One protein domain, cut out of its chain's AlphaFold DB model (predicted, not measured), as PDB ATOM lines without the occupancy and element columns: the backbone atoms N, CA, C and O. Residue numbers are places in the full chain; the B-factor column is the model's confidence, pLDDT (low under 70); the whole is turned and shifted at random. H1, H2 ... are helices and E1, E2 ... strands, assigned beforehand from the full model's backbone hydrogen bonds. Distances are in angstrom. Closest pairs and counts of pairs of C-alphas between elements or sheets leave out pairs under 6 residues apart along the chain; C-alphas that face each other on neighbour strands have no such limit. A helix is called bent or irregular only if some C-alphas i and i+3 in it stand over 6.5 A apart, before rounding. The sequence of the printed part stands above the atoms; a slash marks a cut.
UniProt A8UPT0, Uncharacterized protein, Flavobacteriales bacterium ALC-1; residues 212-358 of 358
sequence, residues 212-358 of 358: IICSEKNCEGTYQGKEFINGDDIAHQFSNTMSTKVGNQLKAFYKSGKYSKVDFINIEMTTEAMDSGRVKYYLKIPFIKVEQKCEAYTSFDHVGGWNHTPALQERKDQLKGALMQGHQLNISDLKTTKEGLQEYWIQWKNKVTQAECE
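AT A GLANCE: This is residues 212 to 358 of the 358 residues of an uncharacterized protein of Flavobacteriales bacterium ALC-1 (UniProt A8UPT0). A twisted sheet of E1 to E5 forms a wall, with the long helix H1 lying along one of its faces, over E2 and E5. Beside H1, on the same side of that wall, runs a small two-stranded sheet of E6 and E7, and H2 sits farther out over this small sheet with few contacts. The printed part has 147 residues with two named helices and seven named strands, in the order E1, E2, H1, E3, E4, E5, E6, H2, E7; the class is mixed. The larger sheet is branched and the smaller is antiparallel. The whole is compact, with a radius of gyration of the C-alphas of 15.6 A, yet elongated, spanning 50 by 31 by 23 A.

IN THESE COORDINATES: E5, residues 279 to 289, is the longest strand at 32.5 A. E2, residues 218 to 225, is 23.0 A long. E1 covers residues 212 to 214 and begins at C-alpha 212 (-37.428, -37.674, -22.623). E3 covers residues 260 to 262 and E4 residues 268 to 272. H1, residues 236 to 255, runs 29.2 A from C-alpha 236 (-38.125, -26.637, -14.275). E6, residues 299 to 305, is 20.3 A long, and H2, residues 312 to 322, 15.8 A. E7, residues 342 to 348, is 20.4 A long and ends at C-alpha 348 (-19.737, -36.446, -10.853).

HOW THE PARTS SIT: E2 lies on one side of E5, E3 and E4 on the other side, with antiparallel, staggered pairing: N 283 and O 221 are 3.0 A apart, N 288 and O 261 2.8 A, and N 282 and O 270 2.8 A, within hydrogen-bond range. E4 and E5 form a hairpin, as do E1 and E2, where N 213 and O 220 are 2.9 A apart. H1 is on this sheet at a height over the sheet of 8.0 A, along the strands at 19 degrees to E2 on the local plane. H1 and E6 have 18 pairs of C-alphas within 8 A, the closest those of Gly 247 and Phe 300, 4.7 A. E6 and E7 are antiparallel neighbours at 164 degrees, with N 301 and O 346 2.8 A apart. The closest C-alphas of E6 and H2 are those of Val 303 and Leu 312, 6.2 A. H1 and H2 are apart. In H1 every O i to N i+4 pair is within hydrogen-bond range; in H2, 5 of 7 are. H2 is irregular, with C-alphas 318 and 321 7.0 A apart.

THE WHOLE: The two C-alphas farthest apart, those of Ser 276 and Glu 356, are 50.4 A from each other. The printed part has no cut and ends at the chain's last residue, 358. The link from H2 to E7 is long, 19 residues; in it residues 330 to 331 and 335 to 336 pair antiparallel with parts of E7. The mean pLDDT of the printed part is 90.1; residues 227 to 235 and 274 to 277 are under 70.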
ATOM      1  N   ILE A 212     -38.867 -37.737 -22.358       90.94
ATOM      2  CA  ILE A 212     -37.428 -37.674 -22.623       90.94
ATOM      3  C   ILE A 212     -36.969 -39.028 -23.147       90.94
ATOM      4  O   ILE A 212     -37.191 -40.058 -22.497       90.94
ATOM      5  N   ILE A 213     -36.304 -39.012 -24.296       92.94
ATOM      6  CA  ILE A 213     -35.759 -40.188 -24.965       92.94
ATOM      7  C   ILE A 213     -34.241 -40.155 -24.815       92.94
ATOM      8  O   ILE A 213     -33.610 -39.142 -25.090       92.94
ATOM      9  N   CYS A 214     -33.654 -41.271 -24.389       95.38
ATOM     10  CA  CYS A 214     -32.207 -41.436 -24.305       95.38
ATOM     11  C   CYS A 214     -31.725 -42.465 -25.328       95.38
ATOM     12  O   CYS A 214     -32.331 -43.520 -25.511       95.38
ATOM     13  N   SER A 215     -30.604 -42.153 -25.964       95.31
ATOM     14  CA  SER A 215     -29.858 -43.017 -26.875       95.31
ATOM     15  C   SER A 215     -28.400 -43.118 -26.418       95.31
ATOM     16  O   SER A 215     -28.013 -42.527 -25.413       95.31
ATOM     17  N   GLU A 216     -27.557 -43.816 -27.184       94.75
ATOM     18  CA  GLU A 216     -26.104 -43.813 -26.952       94.75
ATOM     19  C   GLU A 216     -25.447 -42.435 -27.104       94.75
ATOM     20  O   GLU A 216     -24.346 -42.229 -26.606       94.75
ATOM     21  N   LYS A 217     -26.094 -41.498 -27.808       97.25
ATOM     22  CA  LYS A 217     -25.494 -40.210 -28.182       97.25
ATOM     23  C   LYS A 217     -25.944 -39.052 -27.302       97.25
ATOM     24  O   LYS A 217     -25.188 -38.102 -27.136       97.25
ATOM     25  N   ASN A 218     -27.174 -39.087 -26.803       98.00
ATOM     26  CA  ASN A 218     -27.754 -38.021 -25.990       98.00
ATOM     27  C   ASN A 218     -29.028 -38.499 -25.277       98.00
ATOM     28  O   ASN A 218     -29.575 -39.551 -25.620       98.00
ATOM     29  N   CYS A 219     -29.505 -37.696 -24.330       97.81
ATOM     30  CA  CYS A 219     -30.912 -37.658 -23.942       97.81
ATOM     31  C   CYS A 219     -31.537 -36.349 -24.422       97.81
ATOM     32  O   CYS A 219     -30.938 -35.293 -24.234       97.81
ATOM     33  N   GLU A 220     -32.736 -36.397 -24.992       97.06
ATOM     34  CA  GLU A 220     -33.442 -35.210 -25.475       97.06
ATOM     35  C   GLU A 220     -34.951 -35.295 -25.248       97.06
ATOM     36  O   GLU A 220     -35.529 -36.378 -25.128       97.06
ATOM     37  N   GLY A 221     -35.599 -34.137 -25.176       93.12
ATOM     38  CA  GLY A 221     -37.049 -34.039 -25.089       93.12
ATOM     39  C   GLY A 221     -37.528 -32.594 -25.162       93.12
ATOM     40  O   GLY A 221     -36.737 -31.652 -25.134       93.12
ATOM     41  N   THR A 222     -38.843 -32.415 -25.252       90.38
ATOM     42  CA  THR A 222     -39.474 -31.091 -25.231       90.38
ATOM     43  C   THR A 222     -40.626 -31.086 -24.246       90.38
ATOM     44  O   THR A 222     -41.569 -31.838 -24.430       90.38
ATOM     45  N   TYR A 223     -40.611 -30.207 -23.256       86.75
ATOM     46  CA  TYR A 223     -41.789 -29.898 -22.461       86.75
ATOM     47  C   TYR A 223     -42.635 -28.828 -23.151       86.75
ATOM     48  O   TYR A 223     -42.121 -27.807 -23.601       86.75
ATOM     49  N   GLN A 224     -43.945 -29.050 -23.229       82.94
ATOM     50  CA  GLN A 224     -44.928 -28.044 -23.617       82.94
ATOM     51  C   GLN A 224     -46.034 -28.002 -22.567       82.94
ATOM     52  O   GLN A 224     -46.782 -28.969 -22.384       82.94
ATOM     53  N   GLY A 225     -46.157 -26.872 -21.880       76.38
ATOM     54  CA  GLY A 225     -47.146 -26.707 -20.822       76.38
ATOM     55  C   GLY A 225     -47.034 -25.365 -20.120       76.38
ATOM     56  O   GLY A 225     -46.406 -24.443 -20.635       76.38
ATOM     57  N   LYS A 226     -47.674 -25.254 -18.954       73.38
ATOM     58  CA  LYS A 226     -47.560 -24.070 -18.096       73.38
ATOM     59  C   LYS A 226     -46.138 -23.939 -17.572       73.38
ATOM     60  O   LYS A 226     -45.504 -24.944 -17.256       73.38
ATOM     61  N   GLU A 227     -45.675 -22.704 -17.489       67.81
ATOM     62  CA  GLU A 227     -44.409 -22.365 -16.845       67.81
ATOM     63  C   GLU A 227     -44.540 -22.522 -15.328       67.81
ATOM     64  O   GLU A 227     -43.842 -23.338 -14.734       67.81
ATOM     65  N   PHE A 228     -45.550 -21.862 -14.747       67.38
ATOM     66  CA  PHE A 228     -45.858 -21.928 -13.323       67.38
ATOM     67  C   PHE A 228     -47.253 -22.490 -13.042       67.38
ATOM     68  O   PHE A 228     -48.218 -22.224 -13.767       67.38
ATOM     69  N   ILE A 229     -47.390 -23.226 -11.941       58.62
ATOM     70  CA  ILE A 229     -48.682 -23.557 -11.328       58.62
ATOM     71  C   ILE A 229     -48.575 -23.196  -9.847       58.62
ATOM     72  O   ILE A 229     -47.737 -23.740  -9.146       58.62
ATOM     73  N   ASN A 230     -49.414 -22.272  -9.365       49.81
ATOM     74  CA  ASN A 230     -49.416 -21.804  -7.968       49.81
ATOM     75  C   ASN A 230     -48.064 -21.260  -7.455       49.81
ATOM     76  O   ASN A 230     -47.794 -21.319  -6.261       49.81
ATOM     77  N   GLY A 231     -47.226 -20.718  -8.345       56.81
ATOM     78  CA  GLY A 231     -45.884 -20.231  -8.007       56.81
ATOM     79  C   GLY A 231     -44.786 -21.295  -8.086       56.81
ATOM     80  O   GLY A 231     -43.615 -20.931  -8.044       56.81
ATOM     81  N   ASP A 232     -45.138 -22.571  -8.274       55.56
ATOM     82  CA  ASP A 232     -44.164 -23.630  -8.540       55.56
ATOM     83  C   ASP A 232     -43.729 -23.597 -10.002       55.56
ATOM     84  O   ASP A 232     -44.564 -23.537 -10.908       55.56
ATOM     85  N   ASP A 233     -42.423 -23.691 -10.222       68.19
ATOM     86  CA  ASP A 233     -41.780 -23.754 -11.529       68.19
ATOM     87  C   ASP A 233     -41.934 -25.156 -12.146       68.19
ATOM     88  O   ASP A 233     -41.135 -26.077 -11.941       68.19
ATOM     89  N   ILE A 234     -43.037 -25.355 -12.866       69.88
ATOM     90  CA  ILE A 234     -43.404 -26.647 -13.455       69.88
ATOM     91  C   ILE A 234     -42.515 -26.968 -14.647       69.88
ATOM     92  O   ILE A 234     -42.156 -28.128 -14.857       69.88
ATOM     93  N   ALA A 235     -42.128 -25.958 -15.421       68.69
ATOM     94  CA  ALA A 235     -41.220 -26.163 -16.534       68.69
ATOM     95  C   ALA A 235     -39.831 -26.612 -16.053       68.69
ATOM     96  O   ALA A 235     -39.228 -27.478 -16.687       68.69
ATOM     97  N   HIS A 236     -39.365 -26.155 -14.888       77.25
ATOM     98  CA  HIS A 236     -38.125 -26.637 -14.275       77.25
ATOM     99  C   HIS A 236     -38.206 -28.102 -13.817       77.25
ATOM    100  O   HIS A 236     -37.200 -28.820 -13.815       77.25
ATOM    101  N   GLN A 237     -39.400 -28.634 -13.520       81.75
ATOM    102  CA  GLN A 237     -39.558 -30.079 -13.283       81.75
ATOM    103  C   GLN A 237     -39.131 -30.920 -14.498       81.75
ATOM    104  O   GLN A 237     -38.746 -32.087 -14.348       81.75
ATOM    105  N   PHE A 238     -39.121 -30.335 -15.701       89.19
ATOM    106  CA  PHE A 238     -38.558 -30.980 -16.878       89.19
ATOM    107  C   PHE A 238     -37.037 -31.162 -16.775       89.19
ATOM    108  O   PHE A 238     -36.550 -32.261 -17.047       89.19
ATOM    109  N   SER A 239     -36.292 -30.156 -16.299       92.31
ATOM    110  CA  SER A 239     -34.849 -30.257 -16.025       92.31
ATOM    111  C   SER A 239     -34.543 -31.329 -14.966       92.31
ATOM    112  O   SER A 239     -33.622 -32.135 -15.142       92.31
ATOM    113  N   ASN A 240     -35.376 -31.436 -13.923       90.69
ATOM    114  CA  ASN A 240     -35.266 -32.487 -12.900       90.69
ATOM    115  C   ASN A 240     -35.461 -33.890 -13.504       90.69
ATOM    116  O   ASN A 240     -34.705 -34.838 -13.240       90.69
ATOM    117  N   THR A 241     -36.468 -34.024 -14.371       91.12
ATOM    118  CA  THR A 241     -36.762 -35.275 -15.081       91.12
ATOM    119  C   THR A 241     -35.627 -35.643 -16.039       91.12
ATOM    120  O   THR A 241     -35.206 -36.804 -16.071       91.12
ATOM    121  N   MET A 242     -35.082 -34.665 -16.774       95.38
ATOM    122  CA  MET A 242     -33.915 -34.858 -17.637       95.38
ATOM    123  C   MET A 242     -32.723 -35.340 -16.829       95.38
ATOM    124  O   MET A 242     -32.104 -36.339 -17.193       95.38
ATOM    125  N   SER A 243     -32.451 -34.696 -15.698       96.44
ATOM    126  CA  SER A 243     -31.309 -35.030 -14.858       96.44
ATOM    127  C   SER A 243     -31.351 -36.478 -14.378       96.44
ATOM    128  O   SER A 243     -30.376 -37.225 -14.500       96.44
ATOM    129  N   THR A 244     -32.536 -36.922 -13.956       93.81
ATOM    130  CA  THR A 244     -32.787 -38.316 -13.578       93.81
ATOM    131  C   THR A 244     -32.535 -39.280 -14.743       93.81
ATOM    132  O   THR A 244     -31.873 -40.308 -14.573       93.81
ATOM    133  N   LYS A 245     -33.044 -38.970 -15.942       96.31
ATOM    134  CA  LYS A 245     -32.885 -39.818 -17.136       96.31
ATOM    135  C   LYS A 245     -31.426 -39.919 -17.577       96.31
ATOM    136  O   LYS A 245     -30.941 -41.031 -17.783       96.31
ATOM    137  N   VAL A 246     -30.719 -38.793 -17.632       98.25
ATOM    138  CA  VAL A 246     -29.293 -38.716 -17.969       98.25
ATOM    139  C   VAL A 246     -28.457 -39.501 -16.958       98.25
ATOM    140  O   VAL A 246     -27.667 -40.360 -17.348       98.25
ATOM    141  N   GLY A 247     -28.673 -39.290 -15.655       97.44
ATOM    142  CA  GLY A 247     -27.961 -40.018 -14.605       97.44
ATOM    143  C   GLY A 247     -28.182 -41.534 -14.675       97.44
ATOM    144  O   GLY A 247     -27.237 -42.311 -14.535       97.44
ATOM    145  N   ASN A 248     -29.412 -41.979 -14.944       97.38
ATOM    146  CA  ASN A 248     -29.716 -43.400 -15.134       97.38
ATOM    147  C   ASN A 248     -29.042 -43.975 -16.385       97.38
ATOM    148  O   ASN A 248     -28.497 -45.082 -16.330       97.38
ATOM    149  N   GLN A 249     -29.027 -43.222 -17.486       97.94
ATOM    150  CA  GLN A 249     -28.380 -43.629 -18.730       97.94
ATOM    151  C   GLN A 249     -26.861 -43.775 -18.556       97.94
ATOM    152  O   GLN A 249     -26.295 -44.790 -18.961       97.94
ATOM    153  N   LEU A 250     -26.207 -42.826 -17.879       98.25
ATOM    154  CA  LEU A 250     -24.776 -42.891 -17.570       98.25
ATOM    155  C   LEU A 250     -24.420 -44.105 -16.695       98.25
ATOM    156  O   LEU A 250     -23.433 -44.793 -16.953       98.25
ATOM    157  N   LYS A 251     -25.247 -44.434 -15.694       97.56
ATOM    158  CA  LYS A 251     -25.067 -45.655 -14.884       97.56
ATOM    159  C   LYS A 251     -25.221 -46.921 -15.727       97.56
ATOM    160  O   LYS A 251     -24.456 -47.867 -15.549       97.56
ATOM    161  N   ALA A 252     -26.193 -46.959 -16.638       97.25
ATOM    162  CA  ALA A 252     -26.398 -48.095 -17.536       97.25
ATOM    163  C   ALA A 252     -25.219 -48.275 -18.509       97.25
ATOM    164  O   ALA A 252     -24.744 -49.393 -18.720       97.25
ATOM    165  N   PHE A 253     -24.697 -47.175 -19.049       97.94
ATOM    166  CA  PHE A 253     -23.476 -47.161 -19.849       97.94
ATOM    167  C   PHE A 253     -22.278 -47.709 -19.086       97.94
ATOM    168  O   PHE A 253     -21.610 -48.614 -19.579       97.94
ATOM    169  N   TYR A 254     -22.053 -47.240 -17.860       97.12
ATOM    170  CA  TYR A 254     -20.950 -47.716 -17.032       97.12
ATOM    171  C   TYR A 254     -21.025 -49.225 -16.777       97.12
ATOM    172  O   TYR A 254     -20.054 -49.941 -17.009       97.12
ATOM    173  N   LYS A 255     -22.208 -49.732 -16.396       96.12
ATOM    174  CA  LYS A 255     -22.444 -51.168 -16.168       96.12
ATOM    175  C   LYS A 255     -22.249 -52.031 -17.418       96.12
ATOM    176  O   LYS A 255     -21.913 -53.202 -17.293       96.12
ATOM    177  N   SER A 256     -22.470 -51.469 -18.604       95.88
ATOM    178  CA  SER A 256     -22.330 -52.169 -19.889       95.88
ATOM    179  C   SER A 256     -20.976 -51.938 -20.572       95.88
ATOM    180  O   SER A 256     -20.803 -52.338 -21.721       95.88
ATOM    181  N   GLY A 257     -20.021 -51.288 -19.897       95.88
ATOM    182  CA  GLY A 257     -18.689 -51.009 -20.441       95.88
ATOM    183  C   GLY A 257     -18.643 -49.885 -21.485       95.88
ATOM    184  O   GLY A 257     -17.625 -49.702 -22.144       95.88
ATOM    185  N   LYS A 258     -19.727 -49.116 -21.651       96.56
ATOM    186  CA  LYS A 258     -19.834 -47.986 -22.592       96.56
ATOM    187  C   LYS A 258     -19.472 -46.664 -21.916       96.56
ATOM    188  O   LYS A 258     -20.285 -45.747 -21.847       96.56
ATOM    189  N   TYR A 259     -18.265 -46.564 -21.378       97.94
ATOM    190  CA  TYR A 259     -17.827 -45.429 -20.565       97.94
ATOM    191  C   TYR A 259     -18.038 -44.087 -21.274       97.94
ATOM    192  O   TYR A 259     -17.579 -43.874 -22.395       97.94
ATOM    193  N   SER A 260     -18.788 -43.193 -20.629       98.00
ATOM    194  CA  SER A 260     -19.197 -41.912 -21.204       98.00
ATOM    195  C   SER A 260     -19.298 -40.834 -20.126       98.00
ATOM    196  O   SER A 260     -19.352 -41.124 -18.928       98.00
ATOM    197  N   LYS A 261     -19.341 -39.579 -20.565       98.12
ATOM    198  CA  LYS A 261     -19.627 -38.393 -19.754       98.12
ATOM    199  C   LYS A 261     -20.513 -37.430 -20.535       98.12
ATOM    200  O   LYS A 261     -20.599 -37.539 -21.756       98.12
ATOM    201  N   VAL A 262     -21.158 -36.489 -19.855       98.50
ATOM    202  CA  VAL A 262     -21.935 -35.448 -20.537       98.50
ATOM    203  C   VAL A 262     -21.007 -34.428 -21.182       98.50
ATOM    204  O   VAL A 262     -20.021 -33.993 -20.581       98.50
ATOM    205  N   ASP A 263     -21.359 -34.045 -22.403       98.19
ATOM    206  CA  ASP A 263     -20.741 -32.974 -23.169       98.19
ATOM    207  C   ASP A 263     -21.430 -31.641 -22.871       98.19
ATOM    208  O   ASP A 263     -22.403 -31.257 -23.518       98.19
ATOM    209  N   PHE A 264     -20.933 -30.939 -21.853       98.25
ATOM    210  CA  PHE A 264     -21.508 -29.664 -21.430       98.25
ATOM    211  C   PHE A 264     -21.488 -28.591 -22.524       98.25
ATOM    212  O   PHE A 264     -22.402 -27.763 -22.578       98.25
ATOM    213  N   ILE A 265     -20.474 -28.608 -23.396       97.00
ATOM    214  CA  ILE A 265     -20.311 -27.608 -24.456       97.00
ATOM    215  C   ILE A 265     -21.507 -27.701 -25.404       97.00
ATOM    216  O   ILE A 265     -22.173 -26.697 -25.652       97.00
ATOM    217  N   ASN A 266     -21.851 -28.921 -25.820       97.56
ATOM    218  CA  ASN A 266     -22.896 -29.175 -26.808       97.56
ATOM    219  C   ASN A 266     -24.304 -29.394 -26.222       97.56
ATOM    220  O   ASN A 266     -25.199 -29.814 -26.952       97.56
ATOM    221  N   ILE A 267     -24.543 -29.107 -24.934       98.19
ATOM    222  CA  ILE A 267     -25.920 -29.059 -24.409       98.19
ATOM    223  C   ILE A 267     -26.703 -27.975 -25.154       98.19
ATOM    224  O   ILE A 267     -26.338 -26.794 -25.087       98.19
ATOM    225  N   GLU A 268     -27.801 -28.386 -25.786       97.56
ATOM    226  CA  GLU A 268     -28.775 -27.507 -26.429       97.56
ATOM    227  C   GLU A 268     -29.939 -27.276 -25.462       97.56
ATOM    228  O   GLU A 268     -30.536 -28.227 -24.954       97.56
ATOM    229  N   MET A 269     -30.256 -26.007 -25.205       95.50
ATOM    230  CA  MET A 269     -31.293 -25.593 -24.265       95.50
ATOM    231  C   MET A 269     -32.030 -24.390 -24.849       95.50
ATOM    232  O   MET A 269     -31.426 -23.332 -25.024       95.50
ATOM    233  N   THR A 270     -33.312 -24.547 -25.178       94.00
ATOM    234  CA  THR A 270     -34.121 -23.472 -25.768       94.00
ATOM    235  C   THR A 270     -35.500 -23.408 -25.135       94.00
ATOM    236  O   THR A 270     -36.113 -24.427 -24.829       94.00
ATOM    237  N   THR A 271     -35.999 -22.194 -24.951       90.94
ATOM    238  CA  THR A 271     -37.380 -21.926 -24.553       90.94
ATOM    239  C   THR A 271     -38.051 -21.099 -25.647       90.94
ATOM    240  O   THR A 271     -37.367 -20.488 -26.465       90.94
ATOM    241  N   GLU A 272     -39.379 -21.151 -25.727       87.88
ATOM    242  CA  GLU A 272     -40.186 -20.335 -26.640       87.88
ATOM    243  C   GLU A 272     -41.533 -19.993 -25.971       87.88
ATOM    244  O   GLU A 272     -42.075 -20.806 -25.212       87.88
ATOM    245  N   ALA A 273     -42.103 -18.837 -26.343       76.88
ATOM    246  CA  ALA A 273     -43.489 -18.404 -26.086       76.88
ATOM    247  C   ALA A 273     -43.888 -18.027 -24.635       76.88
ATOM    248  O   ALA A 273     -45.072 -18.104 -24.298       76.88
ATOM    249  N   MET A 274     -42.944 -17.548 -23.817       57.91
ATOM    250  CA  MET A 274     -43.133 -17.280 -22.377       57.91
ATOM    251  C   MET A 274     -44.256 -16.291 -22.023       57.91
ATOM    252  O   MET A 274     -45.010 -16.541 -21.087       57.91
ATOM    253  N   ASP A 275     -44.460 -15.239 -22.821       54.72
ATOM    254  CA  ASP A 275     -45.452 -14.184 -22.534       54.72
ATOM    255  C   ASP A 275     -46.919 -14.674 -22.586       54.72
ATOM    256  O   ASP A 275     -47.844 -13.954 -22.226       54.72
ATOM    257  N   SER A 276     -47.153 -15.922 -23.010       56.91
ATOM    258  CA  SER A 276     -48.487 -16.535 -23.119       56.91
ATOM    259  C   SER A 276     -48.903 -17.394 -21.909       56.91
ATOM    260  O   SER A 276     -49.912 -18.109 -21.961       56.91
ATOM    261  N   GLY A 277     -48.102 -17.407 -20.832       61.62
ATOM    262  CA  GLY A 277     -48.316 -18.273 -19.662       61.62
ATOM    263  C   GLY A 277     -48.078 -19.764 -19.945       61.62
ATOM    264  O   GLY A 277     -48.569 -20.641 -19.222       61.62
ATOM    265  N   ARG A 278     -47.373 -20.072 -21.038       71.19
ATOM    266  CA  ARG A 278     -46.924 -21.408 -21.438       71.19
ATOM    267  C   ARG A 278     -45.499 -21.310 -21.949       71.19
ATOM    268  O   ARG A 278     -45.136 -20.322 -22.566       71.19
ATOM    269  N   VAL A 279     -44.731 -22.375 -21.776       81.00
ATOM    270  CA  VAL A 279     -43.381 -22.465 -22.322       81.00
ATOM    271  C   VAL A 279     -43.234 -23.758 -23.104       81.00
ATOM    272  O   VAL A 279     -43.683 -24.831 -22.684       81.00
ATOM    273  N   LYS A 280     -42.620 -23.647 -24.280       86.69
ATOM    274  CA  LYS A 280     -42.045 -24.794 -24.972       86.69
ATOM    275  C   LYS A 280     -40.571 -24.839 -24.613       86.69
ATOM    276  O   LYS A 280     -39.812 -23.997 -25.072       86.69
ATOM    277  N   TYR A 281     -40.189 -25.795 -23.780       90.62
ATOM    278  CA  TYR A 281     -38.830 -25.970 -23.294       90.62
ATOM    279  C   TYR A 281     -38.210 -27.219 -23.928       90.62
ATOM    280  O   TYR A 281     -38.609 -28.338 -23.618       90.62
ATOM    281  N   TYR A 282     -37.255 -27.035 -24.838       93.38
ATOM    282  CA  TYR A 282     -36.477 -28.118 -25.434       93.38
ATOM    283  C   TYR A 282     -35.107 -28.227 -24.770       93.38
ATOM    284  O   TYR A 282     -34.430 -27.227 -24.513       93.38
ATOM    285  N   LEU A 283     -34.700 -29.468 -24.521       96.12
ATOM    286  CA  LEU A 283     -33.428 -29.781 -23.898       96.12
ATOM    287  C   LEU A 283     -32.827 -31.032 -24.528       96.12
ATOM    288  O   LEU A 283     -33.503 -32.056 -24.657       96.12
ATOM    289  N   LYS A 284     -31.536 -30.961 -24.846       97.88
ATOM    290  CA  LYS A 284     -30.730 -32.089 -25.306       97.88
ATOM    291  C   LYS A 284     -29.383 -32.099 -24.602       97.88
ATOM    292  O   LYS A 284     -28.634 -31.125 -24.633       97.88
ATOM    293  N   ILE A 285     -29.079 -33.237 -23.990       98.50
ATOM    294  CA  ILE A 285     -27.880 -33.500 -23.197       98.50
ATOM    295  C   ILE A 285     -27.032 -34.558 -23.918       98.50
ATOM    296  O   ILE A 285     -27.344 -35.751 -23.823       98.50
ATOM    297  N   PRO A 286     -25.995 -34.159 -24.675       98.50
ATOM    298  CA  PRO A 286     -25.143 -35.092 -25.400       98.50
ATOM    299  C   PRO A 286     -24.129 -35.814 -24.514       98.50
ATOM    300  O   PRO A 286     -23.727 -35.334 -23.453       98.50
ATOM    301  N   PHE A 287     -23.688 -36.975 -24.995       98.50
ATOM    302  CA  PHE A 287     -22.668 -37.809 -24.376       98.50
ATOM    303  C   PHE A 287     -21.391 -37.850 -25.222       98.50
ATOM    304  O   PHE A 287     -21.446 -38.001 -26.442       98.50
ATOM    305  N   ILE A 288     -20.238 -37.809 -24.556       97.94
ATOM    306  CA  ILE A 288     -18.921 -38.120 -25.122       97.94
ATOM    307  C   ILE A 288     -18.428 -39.431 -24.515       97.94
ATOM    308  O   ILE A 288     -18.465 -39.607 -23.294       97.94
ATOM    309  N   LYS A 289     -17.926 -40.331 -25.364       97.44
ATOM    310  CA  LYS A 289     -17.258 -41.562 -24.928       97.44
ATOM    311  C   LYS A 289     -15.896 -41.250 -24.313       97.44
ATOM    312  O   LYS A 289     -15.197 -40.352 -24.775       97.44
ATOM    313  N   VAL A 290     -15.520 -42.017 -23.302       97.38
ATOM    314  CA  VAL A 290     -14.184 -41.982 -22.695       97.38
ATOM    315  C   VAL A 290     -13.563 -43.371 -22.760       97.38
ATOM    316  O   VAL A 290     -14.281 -44.370 -22.813       97.38
ATOM    317  N   GLU A 291     -12.237 -43.438 -22.801       93.69
ATOM    318  CA  GLU A 291     -11.527 -44.704 -22.999       93.69
ATOM    319  C   GLU A 291     -11.458 -45.501 -21.701       93.69
ATOM    320  O   GLU A 291     -11.732 -46.703 -21.683       93.69
ATOM    321  N   GLN A 292     -11.132 -44.828 -20.595       94.94
ATOM    322  CA  GLN A 292     -10.936 -45.502 -19.324       94.94
ATOM    323  C   GLN A 292     -12.212 -45.522 -18.490       94.94
ATOM    324  O   GLN A 292     -12.925 -44.525 -18.350       94.94
ATOM    325  N   LYS A 293     -12.444 -46.657 -17.825       94.94
ATOM    326  CA  LYS A 293     -13.565 -46.864 -16.902       94.94
ATOM    327  C   LYS A 293     -13.706 -45.715 -15.901       94.94
ATOM    328  O   LYS A 293     -14.785 -45.155 -15.744       94.94
ATOM    329  N   CYS A 294     -12.610 -45.321 -15.262       94.06
ATOM    330  CA  CYS A 294     -12.628 -44.318 -14.199       94.06
ATOM    331  C   CYS A 294     -12.587 -42.863 -14.692       94.06
ATOM    332  O   CYS A 294     -12.661 -41.948 -13.873       94.06
ATOM    333  N   GLU A 295     -12.540 -42.622 -16.004       95.00
ATOM    334  CA  GLU A 295     -12.756 -41.294 -16.602       95.00
ATOM    335  C   GLU A 295     -14.247 -40.984 -16.809       95.00
ATOM    336  O   GLU A 295     -14.617 -39.830 -17.043       95.00
ATOM    337  N   ALA A 296     -15.110 -42.002 -16.715       97.06
ATOM    338  CA  ALA A 296     -16.550 -41.852 -16.871       97.06
ATOM    339  C   ALA A 296     -17.192 -41.145 -15.677       97.06
ATOM    340  O   ALA A 296     -16.716 -41.210 -14.539       97.06
ATOM    341  N   TYR A 297     -18.347 -40.550 -15.950       97.56
ATOM    342  CA  TYR A 297     -19.226 -39.962 -14.951       97.56
ATOM    343  C   TYR A 297     -20.524 -40.769 -14.897       97.56
ATOM    344  O   TYR A 297     -21.044 -41.177 -15.931       97.56
ATOM    345  N   THR A 298     -21.051 -41.021 -13.697       96.88
ATOM    346  CA  THR A 298     -22.258 -41.856 -13.495       96.88
ATOM    347  C   THR A 298     -23.359 -41.141 -12.730       96.88
ATOM    348  O   THR A 298     -24.353 -41.743 -12.331       96.88
ATOM    349  N   SER A 299     -23.199 -39.854 -12.462       97.44
ATOM    350  CA  SER A 299     -24.231 -39.039 -11.839       97.44
ATOM    351  C   SER A 299     -24.311 -37.692 -12.521       97.44
ATOM    352  O   SER A 299     -23.306 -37.189 -13.024       97.44
ATOM    353  N   PHE A 300     -25.530 -37.173 -12.578       98.19
ATOM    354  CA  PHE A 300     -25.873 -35.971 -13.309       98.19
ATOM    355  C   PHE A 300     -27.041 -35.271 -12.622       98.19
ATOM    356  O   PHE A 300     -27.948 -35.940 -12.125       98.19
ATOM    357  N   ASP A 301     -26.984 -33.948 -12.575       97.12
ATOM    358  CA  ASP A 301     -27.916 -33.085 -11.861       97.12
ATOM    359  C   ASP A 301     -27.831 -31.658 -12.410       97.12
ATOM    360  O   ASP A 301     -27.023 -31.368 -13.297       97.12
ATOM    361  N   HIS A 302     -28.634 -30.759 -11.859       96.44
ATOM    362  CA  HIS A 302     -28.631 -29.353 -12.222       96.44
ATOM    363  C   HIS A 302     -28.966 -28.447 -11.034       96.44
ATOM    364  O   HIS A 302     -29.251 -28.905  -9.922       96.44
ATOM    365  N   VAL A 303     -28.875 -27.141 -11.275       95.38
ATOM    366  CA  VAL A 303     -29.411 -26.092 -10.408       95.38
ATOM    367  C   VAL A 303     -29.672 -24.845 -11.234       95.38
ATOM    368  O   VAL A 303     -28.796 -24.377 -11.967       95.38
ATOM    369  N   GLY A 304     -30.866 -24.290 -11.074       92.50
ATOM    370  CA  GLY A 304     -31.345 -23.225 -11.931       92.50
ATOM    371  C   GLY A 304     -32.832 -22.970 -11.775       92.50
ATOM    372  O   GLY A 304     -33.437 -23.471 -10.831       92.50
ATOM    373  N   GLY A 305     -33.378 -22.173 -12.682       88.44
ATOM    374  CA  GLY A 305     -34.781 -21.768 -12.711       88.44
ATOM    375  C   GLY A 305     -34.971 -20.429 -13.422       88.44
ATOM    376  O   GLY A 305     -34.031 -19.874 -14.005       88.44
ATOM    377  N   TRP A 306     -36.198 -19.916 -13.385       85.88
ATOM    378  CA  TRP A 306     -36.553 -18.598 -13.918       85.88
ATOM    379  C   TRP A 306     -36.507 -17.507 -12.852       85.88
ATOM    380  O   TRP A 306     -36.834 -17.730 -11.692       85.88
ATOM    381  N   ASN A 307     -36.180 -16.279 -13.268       79.69
ATOM    382  CA  ASN A 307     -36.311 -15.062 -12.454       79.69
ATOM    383  C   ASN A 307     -35.518 -15.044 -11.130       79.69
ATOM    384  O   ASN A 307     -35.757 -14.186 -10.279       79.69
ATOM    385  N   HIS A 308     -34.545 -15.939 -10.953       81.50
ATOM    386  CA  HIS A 308     -33.621 -15.916  -9.824       81.50
ATOM    387  C   HIS A 308     -32.227 -16.394 -10.239       81.50
ATOM    388  O   HIS A 308     -32.060 -17.174 -11.172       81.50
ATOM    389  N   THR A 309     -31.203 -15.956  -9.507       88.88
ATOM    390  CA  THR A 309     -29.850 -16.492  -9.683       88.88
ATOM    391  C   THR A 309     -29.806 -17.946  -9.190       88.88
ATOM    392  O   THR A 309     -30.287 -18.221  -8.087       88.88
ATOM    393  N   PRO A 310     -29.233 -18.896  -9.954       91.88
ATOM    394  CA  PRO A 310     -29.093 -20.278  -9.499       91.88
ATOM    395  C   PRO A 310     -28.258 -20.396  -8.214       91.88
ATOM    396  O   PRO A 310     -27.137 -19.885  -8.140       91.88
ATOM    397  N   ALA A 311     -28.763 -21.128  -7.216       93.69
ATOM    398  CA  ALA A 311     -28.106 -21.348  -5.922       93.69
ATOM    399  C   ALA A 311     -26.963 -22.386  -6.001       93.69
ATOM    400  O   ALA A 311     -26.948 -23.401  -5.301       93.69
ATOM    401  N   LEU A 312     -25.983 -22.150  -6.881       95.38
ATOM    402  CA  LEU A 312     -24.945 -23.130  -7.217       95.38
ATOM    403  C   LEU A 312     -24.127 -23.588  -6.004       95.38
ATOM    404  O   LEU A 312     -23.793 -24.767  -5.897       95.38
ATOM    405  N   GLN A 313     -23.786 -22.673  -5.097       96.00
ATOM    406  CA  GLN A 313     -22.969 -23.015  -3.933       96.00
ATOM    407  C   GLN A 313     -23.708 -23.956  -2.973       96.00
ATOM    408  O   GLN A 313     -23.138 -24.958  -2.547       96.00
ATOM    409  N   GLU A 314     -24.989 -23.697  -2.718       95.25
ATOM    410  CA  GLU A 314     -25.822 -24.567  -1.889       95.25
ATOM    411  C   GLU A 314     -25.969 -25.956  -2.523       95.25
ATOM    412  O   GLU A 314     -25.787 -26.972  -1.851       95.25
ATOM    413  N   ARG A 315     -26.195 -26.024  -3.844       95.19
ATOM    414  CA  ARG A 315     -26.277 -27.312  -4.545       95.19
ATOM    415  C   ARG A 315     -24.972 -28.098  -4.465       95.19
ATOM    416  O   ARG A 315     -25.001 -29.310  -4.254       95.19
ATOM    417  N   LYS A 316     -23.820 -27.427  -4.594       95.25
ATOM    418  CA  LYS A 316     -22.507 -28.062  -4.396       95.25
ATOM    419  C   LYS A 316     -22.406 -28.686  -3.007       95.25
ATOM    420  O   LYS A 316     -21.947 -29.819  -2.893       95.25
ATOM    421  N   ASP A 317     -22.852 -27.974  -1.974       94.19
ATOM    422  CA  ASP A 317     -22.816 -28.456  -0.593       94.19
ATOM    423  C   ASP A 317     -23.738 -29.665  -0.379       94.19
ATOM    424  O   ASP A 317     -23.308 -30.655   0.217       94.19
ATOM    425  N   GLN A 318     -24.946 -29.648  -0.953       94.25
ATOM    426  CA  GLN A 318     -25.877 -30.784  -0.937       94.25
ATOM    427  C   GLN A 318     -25.289 -32.037  -1.613       94.25
ATOM    428  O   GLN A 318     -25.507 -33.160  -1.153       94.25
ATOM    429  N   LEU A 319     -24.518 -31.865  -2.693       93.50
ATOM    430  CA  LEU A 319     -23.948 -32.973  -3.467       93.50
ATOM    431  C   LEU A 319     -22.626 -33.522  -2.905       93.50
ATOM    432  O   LEU A 319     -22.218 -34.614  -3.307       93.50
ATOM    433  N   LYS A 320     -21.969 -32.837  -1.954       88.75
ATOM    434  CA  LYS A 320     -20.683 -33.275  -1.366       88.75
ATOM    435  C   LYS A 320     -20.714 -34.723  -0.884       88.75
ATOM    436  O   LYS A 320     -19.785 -35.481  -1.146       88.75
ATOM    437  N   GLY A 321     -21.799 -35.130  -0.224       87.94
ATOM    438  CA  GLY A 321     -21.948 -36.482   0.314       87.94
ATOM    439  C   GLY A 321     -22.096 -37.581  -0.745       87.94
ATOM    440  O   GLY A 321     -21.996 -38.758  -0.399       87.94
ATOM    441  N   ALA A 322     -22.345 -37.234  -2.011       88.19
ATOM    442  CA  ALA A 322     -22.489 -38.180  -3.118       88.19
ATOM    443  C   ALA A 322     -21.179 -38.415  -3.894       88.19
ATOM    444  O   ALA A 322     -21.115 -39.339  -4.715       88.19
ATOM    445  N   LEU A 323     -20.162 -37.585  -3.643       88.19
ATOM    446  CA  LEU A 323     -18.847 -37.670  -4.263       88.19
ATOM    447  C   LEU A 323     -18.035 -38.828  -3.691       88.19
ATOM    448  O   LEU A 323     -18.117 -39.155  -2.508       88.19
ATOM    449  N   MET A 324     -17.234 -39.416  -4.566       85.31
ATOM    450  CA  MET A 324     -16.133 -40.307  -4.220       85.31
ATOM    451  C   MET A 324     -15.012 -39.532  -3.510       85.31
ATOM    452  O   MET A 324     -14.848 -38.330  -3.754       85.31
ATOM    453  N   GLN A 325     -14.243 -40.188  -2.636       83.75
ATOM    454  CA  GLN A 325     -13.206 -39.502  -1.862       83.75
ATOM    455  C   GLN A 325     -12.167 -38.833  -2.782       83.75
ATOM    456  O   GLN A 325     -11.674 -39.430  -3.730       83.75
ATOM    457  N   GLY A 326     -11.856 -37.556  -2.535       83.19
ATOM    458  CA  GLY A 326     -10.891 -36.788  -3.339       83.19
ATOM    459  C   GLY A 326     -11.405 -36.292  -4.700       83.19
ATOM    460  O   GLY A 326     -10.710 -35.527  -5.368       83.19
ATOM    461  N   HIS A 327     -12.627 -36.654  -5.105       87.44
ATOM    462  CA  HIS A 327     -13.223 -36.193  -6.358       87.44
ATOM    463  C   HIS A 327     -14.007 -34.886  -6.204       87.44
ATOM    464  O   HIS A 327     -14.552 -34.572  -5.149       87.44
ATOM    465  N   GLN A 328     -14.082 -34.127  -7.300       90.69
ATOM    466  CA  GLN A 328     -14.794 -32.852  -7.378       90.69
ATOM    467  C   GLN A 328     -15.999 -32.948  -8.321       90.69
ATOM    468  O   GLN A 328     -16.040 -33.788  -9.226       90.69
ATOM    469  N   LEU A 329     -16.978 -32.067  -8.110       96.12
ATOM    470  CA  LEU A 329     -18.081 -31.854  -9.046       96.12
ATOM    471  C   LEU A 329     -17.532 -31.226 -10.331       96.12
ATOM    472  O   LEU A 329     -16.807 -30.235 -10.271       96.12
ATOM    473  N   ASN A 330     -17.919 -31.773 -11.480       97.00
ATOM    474  CA  ASN A 330     -17.680 -31.153 -12.775       97.00
ATOM    475  C   ASN A 330     -18.947 -30.399 -13.192       97.00
ATOM    476  O   ASN A 330     -20.028 -30.986 -13.215       97.00
ATOM    477  N   ILE A 331     -18.831 -29.106 -13.481       98.00
ATOM    478  CA  ILE A 331     -19.970 -28.186 -13.605       98.00
ATOM    479  C   ILE A 331     -19.840 -27.428 -14.924       98.00
ATOM    480  O   ILE A 331     -18.743 -26.999 -15.273       98.00
ATOM    481  N   SER A 332     -20.940 -27.288 -15.661       97.69
ATOM    482  CA  SER A 332     -20.983 -26.503 -16.895       97.69
ATOM    483  C   SER A 332     -20.843 -25.002 -16.628       97.69
ATOM    484  O   SER A 332     -21.076 -24.530 -15.517       97.69
ATOM    485  N   ASP A 333     -20.590 -24.223 -17.678       96.88
ATOM    486  CA  ASP A 333     -20.910 -22.794 -17.648       96.88
ATOM    487  C   ASP A 333     -22.424 -22.582 -17.479       96.88
ATOM    488  O   ASP A 333     -23.226 -23.486 -17.760       96.88
ATOM    489  N   LEU A 334     -22.819 -21.388 -17.024       96.44
ATOM    490  CA  LEU A 334     -24.228 -21.031 -16.882       96.44
ATOM    491  C   LEU A 334     -24.879 -20.953 -18.262       96.44
ATOM    492  O   LEU A 334     -24.517 -20.103 -19.076       96.44
ATOM    493  N   LYS A 335     -25.874 -21.803 -18.517       94.88
ATOM    494  CA  LYS A 335     -26.673 -21.723 -19.742       94.88
ATOM    495  C   LYS A 335     -27.892 -20.857 -19.478       94.88
ATOM    496  O   LYS A 335     -28.551 -21.028 -18.461       94.88
ATOM    497  N   THR A 336     -28.163 -19.920 -20.382       94.25
ATOM    498  CA  THR A 336     -29.323 -19.025 -20.309       94.25
ATOM    499  C   THR A 336     -30.090 -19.092 -21.622       94.25
ATOM    500  O   THR A 336     -29.489 -18.935 -22.686       94.25
ATOM    501  N   THR A 337     -31.394 -19.355 -21.571       92.75
ATOM    502  CA  THR A 337     -32.251 -19.305 -22.763       92.75
ATOM    503  C   THR A 337     -32.689 -17.874 -23.075       92.75
ATOM    504  O   THR A 337     -32.511 -16.961 -22.269       92.75
ATOM    505  N   LYS A 338     -33.290 -17.665 -24.253       90.00
ATOM    506  CA  LYS A 338     -33.775 -16.348 -24.689       90.00
ATOM    507  C   LYS A 338     -34.805 -15.751 -23.723       90.00
ATOM    508  O   LYS A 338     -34.802 -14.547 -23.499       90.00
ATOM    509  N   GLU A 339     -35.653 -16.593 -23.151       87.12
ATOM    510  CA  GLU A 339     -36.708 -16.221 -22.213       87.12
ATOM    511  C   GLU A 339     -36.236 -16.285 -20.744       87.12
ATOM    512  O   GLU A 339     -37.039 -16.207 -19.826       87.12
ATOM    513  N   GLY A 340     -34.927 -16.401 -20.498       88.81
ATOM    514  CA  GLY A 340     -34.352 -16.181 -19.168       88.81
ATOM    515  C   GLY A 340     -34.302 -17.397 -18.240       88.81
ATOM    516  O   GLY A 340     -33.984 -17.216 -17.067       88.81
ATOM    517  N   LEU A 341     -34.537 -18.622 -18.732       90.06
ATOM    518  CA  LEU A 341     -34.229 -19.834 -17.959       90.06
ATOM    519  C   LEU A 341     -32.721 -19.933 -17.777       90.06
ATOM    520  O   LEU A 341     -31.993 -19.991 -18.770       90.06
ATOM    521  N   GLN A 342     -32.262 -20.018 -16.533       94.00
ATOM    522  CA  GLN A 342     -30.851 -20.145 -16.192       94.00
ATOM    523  C   GLN A 342     -30.573 -21.505 -15.550       94.00
ATOM    524  O   GLN A 342     -31.205 -21.835 -14.558       94.00
ATOM    525  N   GLU A 343     -29.620 -22.279 -16.075       95.38
ATOM    526  CA  GLU A 343     -29.291 -23.622 -15.567       95.38
ATOM    527  C   GLU A 343     -27.776 -23.880 -15.561       95.38
ATOM    528  O   GLU A 343     -27.087 -23.703 -16.574       95.38
ATOM    529  N   TYR A 344     -27.264 -24.358 -14.424       97.62
ATOM    530  CA  TYR A 344     -25.988 -25.067 -14.338       97.62
ATOM    531  C   TYR A 344     -26.233 -26.571 -14.402       97.62
ATOM    532  O   TYR A 344     -27.070 -27.089 -13.669       97.62
ATOM    533  N   TRP A 345     -25.432 -27.284 -15.189       98.12
ATOM    534  CA  TRP A 345     -25.450 -28.743 -15.258       98.12
ATOM    535  C   TRP A 345     -24.241 -29.314 -14.531       98.12
ATOM    536  O   TRP A 345     -23.129 -28.802 -14.648       98.12
ATOM    537  N   ILE A 346     -24.449 -30.376 -13.762       98.31
ATOM    538  CA  ILE A 346     -23.465 -30.915 -12.827       98.31
ATOM    539  C   ILE A 346     -23.332 -32.412 -13.074       98.31
ATOM    540  O   ILE A 346     -24.327 -33.124 -13.119       98.31
ATOM    541  N   GLN A 347     -22.105 -32.912 -13.196       98.00
ATOM    542  CA  GLN A 347     -21.822 -34.342 -13.269       98.00
ATOM    543  C   GLN A 347     -20.707 -34.730 -12.302       98.00
ATOM    544  O   GLN A 347     -19.796 -33.946 -12.031       98.00
ATOM    545  N   TRP A 348     -20.768 -35.946 -11.766       96.94
ATOM    546  CA  TRP A 348     -19.737 -36.446 -10.853       96.94
ATOM    547  C   TRP A 348     -19.600 -37.965 -10.875       96.94
ATOM    548  O   TRP A 348     -20.435 -38.694 -11.426       96.94
ATOM    549  N   LYS A 349     -18.494 -38.430 -10.289       94.94
ATOM    550  CA  LYS A 349     -18.266 -39.850 -10.058       94.94
ATOM    551  C   LYS A 349     -19.016 -40.278  -8.807       94.94
ATOM    552  O   LYS A 349     -18.797 -39.730  -7.728       94.94
ATOM    553  N   ASN A 350     -19.923 -41.231  -8.963       93.19
ATOM    554  CA  ASN A 350     -20.774 -41.684  -7.874       93.19
ATOM    555  C   ASN A 350     -19.997 -42.612  -6.935       93.19
ATOM    556  O   ASN A 350     -19.533 -43.661  -7.381       93.19
ATOM    557  N   LYS A 351     -19.938 -42.283  -5.641       91.81
ATOM    558  CA  LYS A 351     -19.200 -43.078  -4.642       91.81
ATOM    559  C   LYS A 351     -19.628 -44.545  -4.526       91.81
ATOM    560  O   LYS A 351     -18.845 -45.369  -4.087       91.81
ATOM    561  N   VAL A 352     -20.872 -44.879  -4.888       91.31
ATOM    562  CA  VAL A 352     -21.378 -46.262  -4.830       91.31
ATOM    563  C   VAL A 352     -21.167 -46.975  -6.161       91.31
ATOM    564  O   VAL A 352     -20.738 -48.119  -6.189       91.31
ATOM    565  N   THR A 353     -21.490 -46.316  -7.278       91.31
ATOM    566  CA  THR A 353     -21.446 -46.959  -8.608       91.31
ATOM    567  C   THR A 353     -20.024 -47.134  -9.131       91.31
ATOM    568  O   THR A 353     -19.807 -47.987  -9.983       91.31
ATOM    569  N   GLN A 354     -19.092 -46.302  -8.669       93.00
ATOM    570  CA  GLN A 354     -17.710 -46.274  -9.139       93.00
ATOM    571  C   GLN A 354     -16.714 -46.484  -7.988       93.00
ATOM    572  O   GLN A 354     -15.594 -46.000  -8.084       93.00
ATOM    573  N   ALA A 355     -17.108 -47.142  -6.891       90.81
ATOM    574  CA  ALA A 355     -16.264 -47.333  -5.702       90.81
ATOM    575  C   ALA A 355     -14.894 -47.968  -6.018       90.81
ATOM    576  O   ALA A 355     -13.912 -47.715  -5.340       90.81
ATOM    577  N   GLU A 356     -14.809 -48.766  -7.081       89.62
ATOM    578  CA  GLU A 356     -13.576 -49.383  -7.574       89.62
ATOM    579  C   GLU A 356     -12.584 -48.413  -8.237       89.62
ATOM    580  O   GLU A 356     -11.517 -48.837  -8.672       89.62
ATOM    581  N   CYS A 357     -12.971 -47.149  -8.408       88.25
ATOM    582  CA  CYS A 357     -12.138 -46.095  -8.978       88.25
ATOM    583  C   CYS A 357     -11.459 -45.218  -7.914       88.25
ATOM    584  O   CYS A 357     -10.835 -44.228  -8.304       88.25
ATOM    585  N   GLU A 358     -11.635 -45.546  -6.627       78.56
ATOM    586  CA  GLU A 358     -10.939 -44.913  -5.493       78.56
ATOM    587  C   GLU A 358      -9.462 -45.301  -5.396       78.56
ATOM    588  O   GLU A 358      -9.117 -46.469  -5.701       78.56
TER     589      GLU A 358